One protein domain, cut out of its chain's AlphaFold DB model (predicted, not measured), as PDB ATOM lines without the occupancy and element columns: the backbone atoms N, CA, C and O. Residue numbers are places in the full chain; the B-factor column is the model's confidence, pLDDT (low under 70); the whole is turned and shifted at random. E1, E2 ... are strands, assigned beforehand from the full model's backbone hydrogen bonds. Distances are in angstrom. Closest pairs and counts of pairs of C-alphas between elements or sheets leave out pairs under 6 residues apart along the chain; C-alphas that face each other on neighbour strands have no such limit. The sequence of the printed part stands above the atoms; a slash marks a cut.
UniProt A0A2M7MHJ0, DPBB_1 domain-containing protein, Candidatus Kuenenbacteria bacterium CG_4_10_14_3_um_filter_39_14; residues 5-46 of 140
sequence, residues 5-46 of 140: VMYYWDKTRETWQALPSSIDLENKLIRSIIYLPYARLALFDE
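What this domain is: This is residues 5 to 46 of the 140 residues of the protein "DPBB_1 domain-containing protein" of Candidatus Kuenenbacteria bacterium CG_4_10_14_3_um_filter_39_14 (UniProt A0A2M7MHJ0). Two hairpins follow one another along an elongated shape: E1-E2, widened by E5 beside E1, then E3-E4, whose tip, residues 24 to 29, sticks out free. The 42 printed residues hold five named strands, E1 to E5, all strand, in antiparallel sheets E2 - E1 - E5 and E3 - E4. The whole is only just loose, close to compact: radius of gyration of the C-alphas 11.0 A, spans 36 by 22 by 13 A.

How they stand to each other: E1, residues 5 to 10, forms a hairpin with E2, residues 15 to 18; within hydrogen-bond range, N 10 and O 15 are 2.9 A apart. E2 runs on into E3, residues 21 to 24, at 50 degrees. E3 forms a hairpin with E4, residues 29 to 32; N 24 and O 29 are 2.8 A apart. E5, residues 41 to 46, is antiparallel to E1 at 131 degrees; N 7 and O 42 are 2.8 A apart.

Where its parts are: E1, from C-alpha 5 (-23.327, 33.127, -16.069), and E5, to C-alpha 46 (-28.743, 28.735, -14.958), each measure 15.3 A; E2 9.8 A, E3 10.2 A, E4 10.1 A.

The domain as a whole: The farthest C-alphas, Thr 12 and Glu 26, are 36.4 A apart. The printed part has no cut, no long link and no residue under pLDDT 70.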
ATOM      1  N   VAL A   5     -23.451  31.688 -16.316       94.50
ATOM      2  CA  VAL A   5     -23.327  33.127 -16.069       94.50
ATOM      3  C   VAL A   5     -22.411  33.352 -14.881       94.50
ATOM      4  O   VAL A   5     -22.497  32.666 -13.863       94.50
ATOM      5  N   MET A   6     -21.490  34.296 -15.030       95.75
ATOM      6  CA  MET A   6     -20.648  34.746 -13.937       95.75
ATOM      7  C   MET A   6     -21.435  35.727 -13.072       95.75
ATOM      8  O   MET A   6     -22.133  36.597 -13.583       95.75
ATOM      9  N   TYR A   7     -21.304  35.600 -11.761       96.31
ATOM     10  CA  TYR A   7     -21.922  36.473 -10.775       96.31
ATOM     11  C   TYR A   7     -20.847  37.095  -9.901       96.31
ATOM     12  O   TYR A   7     -19.795  36.493  -9.673       96.31
ATOM     13  N   TYR A   8     -21.144  38.271  -9.359       96.44
ATOM     14  CA  TYR A   8     -20.401  38.833  -8.240       96.44
ATOM     15  C   TYR A   8     -21.278  38.900  -6.992       96.44
ATOM     16  O   TYR A   8     -22.500  39.032  -7.080       96.44
ATOM     17  N   TRP A   9     -20.657  38.807  -5.820       96.88
ATOM     18  CA  TRP A   9     -21.351  39.014  -4.551       96.88
ATOM     19  C   TRP A   9     -21.508  40.512  -4.267       96.88
ATOM     20  O   TRP A   9     -20.520  41.199  -3.987       96.88
ATOM     21  N   ASP A  10     -22.738  41.020  -4.302       94.69
ATOM     22  CA  ASP A  10     -23.071  42.364  -3.831       94.69
ATOM     23  C   ASP A  10     -23.218  42.329  -2.306       94.69
ATOM     24  O   ASP A  10     -24.220  41.861  -1.765       94.69
ATOM     25  N   LYS A  11     -22.200  42.833  -1.601       91.88
ATOM     26  CA  LYS A  11     -22.189  42.871  -0.134       91.88
ATOM     27  C   LYS A  11     -23.273  43.787   0.442       91.88
ATOM     28  O   LYS A  11     -23.751  43.515   1.532       91.88
ATOM     29  N   THR A  12     -23.652  44.853  -0.259       93.06
ATOM     30  CA  THR A  12     -24.660  45.808   0.226       93.06
ATOM     31  C   THR A  12     -26.050  45.188   0.204       93.06
ATOM     32  O   THR A  12     -26.856  45.449   1.091       93.06
ATOM     33  N   ARG A  13     -26.328  44.366  -0.812       94.50
ATOM     34  CA  ARG A  13     -27.616  43.682  -0.981       94.50
ATOM     35  C   ARG A  13     -27.632  42.255  -0.442       94.50
ATOM     36  O   ARG A  13     -28.677  41.626  -0.514       94.50
ATOM     37  N   GLU A  14     -26.489  41.738   0.001       96.00
ATOM     38  CA  GLU A  14     -26.287  40.335   0.385       96.00
ATOM     39  C   GLU A  14     -26.824  39.344  -0.664       96.00
ATOM     40  O   GLU A  14     -27.461  38.341  -0.349       96.00
ATOM     41  N   THR A  15     -26.585  39.644  -1.942       97.12
ATOM     42  CA  THR A  15     -27.089  38.842  -3.065       97.12
ATOM     43  C   THR A  15     -26.037  38.651  -4.147       97.12
ATOM     44  O   THR A  15     -25.161  39.490  -4.361       97.12
ATOM     45  N   TRP A  16     -26.147  37.539  -4.874       96.88
ATOM     46  CA  TRP A  16     -25.419  37.335  -6.120       96.88
ATOM     47  C   TRP A  16     -26.059  38.162  -7.234       96.88
ATOM     48  O   TRP A  16     -27.262  38.069  -7.469       96.88
ATOM     49  N   GLN A  17     -25.248  38.948  -7.935       94.88
ATOM     50  CA  GLN A  17     -25.671  39.781  -9.056       94.88
ATOM     51  C   GLN A  17     -25.009  39.292 -10.343       94.88
ATOM     52  O   GLN A  17     -23.795  39.072 -10.379       94.88
ATOM     53  N   ALA A  18     -25.818  39.086 -11.383       94.69
ATOM     54  CA  ALA A  18     -25.347  38.565 -12.660       94.69
ATOM     55  C   ALA A  18     -24.434  39.579 -13.354       94.69
ATOM     56  O   ALA A  18     -24.729  40.773 -13.413       94.69
ATOM     57  N   LEU A  19     -23.338  39.089 -13.917       94.94
ATOM     58  CA  LEU A  19     -22.443  39.864 -14.759       94.94
ATOM     59  C   LEU A  19     -22.754  39.624 -16.241       94.94
ATOM     60  O   LEU A  19     -23.167  38.516 -16.609       94.94
ATOM     61  N   PRO A  20     -22.508  40.619 -17.114       92.19
ATOM     62  CA  PRO A  20     -22.624  40.455 -18.558       92.19
ATOM     63  C   PRO A  20     -21.582  39.446 -19.052       92.19
ATOM     64  O   PRO A  20     -20.439  39.782 -19.355       92.19
ATOM     65  N   SER A  21     -22.002  38.184 -19.103       93.00
ATOM     66  CA  SER A  21     -21.146  37.050 -19.418       93.00
ATOM     67  C   SER A  21     -21.327  36.623 -20.869       93.00
ATOM     68  O   SER A  21     -22.457  36.530 -21.359       93.00
ATOM     69  N   SER A  22     -20.218  36.326 -21.536       91.19
ATOM     70  CA  SER A  22     -20.186  35.657 -22.834       91.19
ATOM     71  C   SER A  22     -19.485  34.309 -22.717       91.19
ATOM     72  O   SER A  22     -18.588  34.123 -21.888       91.19
ATOM     73  N   ILE A  23     -19.909  33.363 -23.551       92.81
ATOM     74  CA  ILE A  23     -19.316  32.033 -23.642       92.81
ATOM     75  C   ILE A  23     -18.576  31.882 -24.969       92.81
ATOM     76  O   ILE A  23     -19.056  32.286 -26.027       92.81
ATOM     77  N   ASP A  24     -17.405  31.270 -24.894       92.00
ATOM     78  CA  ASP A  24     -16.611  30.809 -26.020       92.00
ATOM     79  C   ASP A  24     -16.617  29.279 -25.971       92.00
ATOM     80  O   ASP A  24     -15.945  28.657 -25.141       92.00
ATOM     81  N   LEU A  25     -17.457  28.680 -26.817       92.62
ATOM     82  CA  LEU A  25     -17.664  27.234 -26.842       92.62
ATOM     83  C   LEU A  25     -16.431  26.470 -27.338       92.62
ATOM     84  O   LEU A  25     -16.223  25.331 -26.923       92.62
ATOM     85  N   GLU A  26     -15.631  27.075 -28.215       91.12
ATOM     86  CA  GLU A  26     -14.460  26.440 -28.822       91.12
ATOM     87  C   GLU A  26     -13.327  26.325 -27.804       91.12
ATOM     88  O   GLU A  26     -12.803  25.236 -27.562       91.12
ATOM     89  N   ASN A  27     -13.024  27.427 -27.118       93.31
ATOM     90  CA  ASN A  27     -11.966  27.470 -26.112       93.31
ATOM     91  C   ASN A  27     -12.441  27.058 -24.711       93.31
ATOM     92  O   ASN A  27     -11.638  27.007 -23.781       93.31
ATOM     93  N   LYS A  28     -13.739  26.762 -24.546       91.06
ATOM     94  CA  LYS A  28     -14.376  26.409 -23.264       91.06
ATOM     95  C   LYS A  28     -14.178  27.491 -22.199       91.06
ATOM     96  O   LYS A  28     -13.889  27.198 -21.039       91.06
ATOM     97  N   LEU A  29     -14.332  28.752 -22.599       93.12
ATOM     98  CA  LEU A  29     -14.153  29.908 -21.722       93.12
ATOM     99  C   LEU A  29     -15.482  30.603 -21.456       93.12
ATOM    100  O   LEU A  29     -16.345  30.693 -22.324       93.12
ATOM    101  N   ILE A  30     -15.600  31.168 -20.259       93.12
ATOM    102  CA  ILE A  30     -16.649  32.123 -19.912       93.12
ATOM    103  C   ILE A  30     -15.957  33.402 -19.490       93.12
ATOM    104  O   ILE A  30     -15.029  33.376 -18.678       93.12
ATOM    105  N   ARG A  31     -16.376  34.517 -20.078       93.38
ATOM    106  CA  ARG A  31     -15.735  35.814 -19.893       93.38
ATOM    107  C   ARG A  31     -16.759  36.833 -19.438       93.38
ATOM    108  O   ARG A  31     -17.898  36.830 -19.888       93.38
ATOM    109  N   SER A  32     -16.316  37.728 -18.572       93.94
ATOM    110  CA  SER A  32     -17.027  38.945 -18.220       93.94
ATOM    111  C   SER A  32     -16.001  40.042 -17.988       93.94
ATOM    112  O   SER A  32     -14.920  39.780 -17.461       93.94
ATOM    113  N   ILE A  33     -16.340  41.271 -18.367       91.19
ATOM    114  CA  ILE A  33     -15.527  42.452 -18.070       91.19
ATOM    115  C   ILE A  33     -16.137  43.122 -16.843       91.19
ATOM    116  O   ILE A  33     -17.323  43.448 -16.841       91.19
ATOM    117  N   ILE A  34     -15.336  43.304 -15.794       91.06
ATOM    118  CA  ILE A  34     -15.759  43.955 -14.552       91.06
ATOM    119  C   ILE A  34     -14.750  45.015 -14.131       91.06
ATOM    120  O   ILE A  34     -13.555  44.878 -14.375       91.06
ATOM    121  N   TYR A  35     -15.241  46.036 -13.434       89.00
ATOM    122  CA  TYR A  35     -14.424  47.120 -12.877       89.00
ATOM    123  C   TYR A  35     -14.383  47.092 -11.345       89.00
ATOM    124  O   TYR A  35     -14.001  48.071 -10.716       89.00
ATOM    125  N   LEU A  36     -14.813  45.983 -10.733       86.69
ATOM    126  CA  LEU A  36     -14.874  45.816  -9.284       86.69
ATOM    127  C   LEU A  36     -13.546  45.234  -8.773       86.69
ATOM    128  O   LEU A  36     -13.317  44.030  -8.940       86.69
ATOM    129  N   PRO A  37     -12.661  46.035  -8.149       82.81
ATOM    130  CA  PRO A  37     -11.452  45.497  -7.544       82.81
ATOM    131  C   PRO A  37     -11.841  44.583  -6.370       82.81
ATOM    132  O   PRO A  37     -12.634  44.971  -5.514       82.81
ATOM    133  N   TYR A  38     -11.291  43.366  -6.330       84.06
ATOM    134  CA  TYR A  38     -11.518  42.361  -5.272       84.06
ATOM    135  C   TYR A  38     -12.941  41.775  -5.177       84.06
ATOM    136  O   TYR A  38     -13.371  41.344  -4.103       84.06
ATOM    137  N   ALA A  39     -13.681  41.717  -6.288       90.56
ATOM    138  CA  ALA A  39     -14.973  41.037  -6.316       90.56
ATOM    139  C   ALA A  39     -14.846  39.545  -5.954       90.56
ATOM    140  O   ALA A  39     -13.974  38.836  -6.460       90.56
ATOM    141  N   ARG A  40     -15.767  39.045  -5.120       95.38
ATOM    142  CA  ARG A  40     -16.003  37.602  -4.997       95.38
ATOM    143  C   ARG A  40     -16.839  37.175  -6.188       95.38
ATOM    144  O   ARG A  40     -17.932  37.709  -6.370       95.38
ATOM    145  N   LEU A  41     -16.318  36.237  -6.966       95.56
ATOM    146  CA  LEU A  41     -16.955  35.756  -8.181       95.56
ATOM    147  C   LEU A  41     -17.416  34.316  -8.006       95.56
ATOM    148  O   LEU A  41     -16.762  33.523  -7.329       95.56
ATOM    149  N   ALA A  42     -18.522  33.986  -8.655       95.94
ATOM    150  CA  ALA A  42     -18.981  32.619  -8.807       95.94
ATOM    151  C   ALA A  42     -19.491  32.397 -10.229       95.94
ATOM    152  O   ALA A  42     -19.964  33.325 -10.882       95.94
ATOM    153  N   LEU A  43     -19.384  31.163 -10.709       95.06
ATOM    154  CA  LEU A  43     -19.974  30.747 -11.972       95.06
ATOM    155  C   LEU A  43     -21.205  29.903 -11.673       95.06
ATOM    156  O   LEU A  43     -21.079  28.858 -11.036       95.06
ATOM    157  N   PHE A  44     -22.372  30.349 -12.124       94.31
ATOM    158  CA  PHE A  44     -23.615  29.614 -11.939       94.31
ATOM    159  C   PHE A  44     -24.052  28.969 -13.248       94.31
ATOM    160  O   PHE A  44     -23.844  29.501 -14.339       94.31
ATOM    161  N   ASP A  45     -24.652  27.798 -13.101       91.88
ATOM    162  CA  ASP A  45     -25.362  27.090 -14.150       91.88
ATOM    163  C   ASP A  45     -26.848  27.464 -14.025       91.88
ATOM    164  O   ASP A  45     -27.511  27.082 -13.061       91.88
ATOM    165  N   GLU A  46     -27.346  28.301 -14.938       89.19
ATOM    166  CA  GLU A  46     -28.743  28.735 -14.958       89.19
ATOM    167  C   GLU A  46     -29.596  27.632 -15.590       89.19
ATOM    168  O   GLU A  46     -29.893  27.638 -16.785       89.19
TER     169      GLU A  46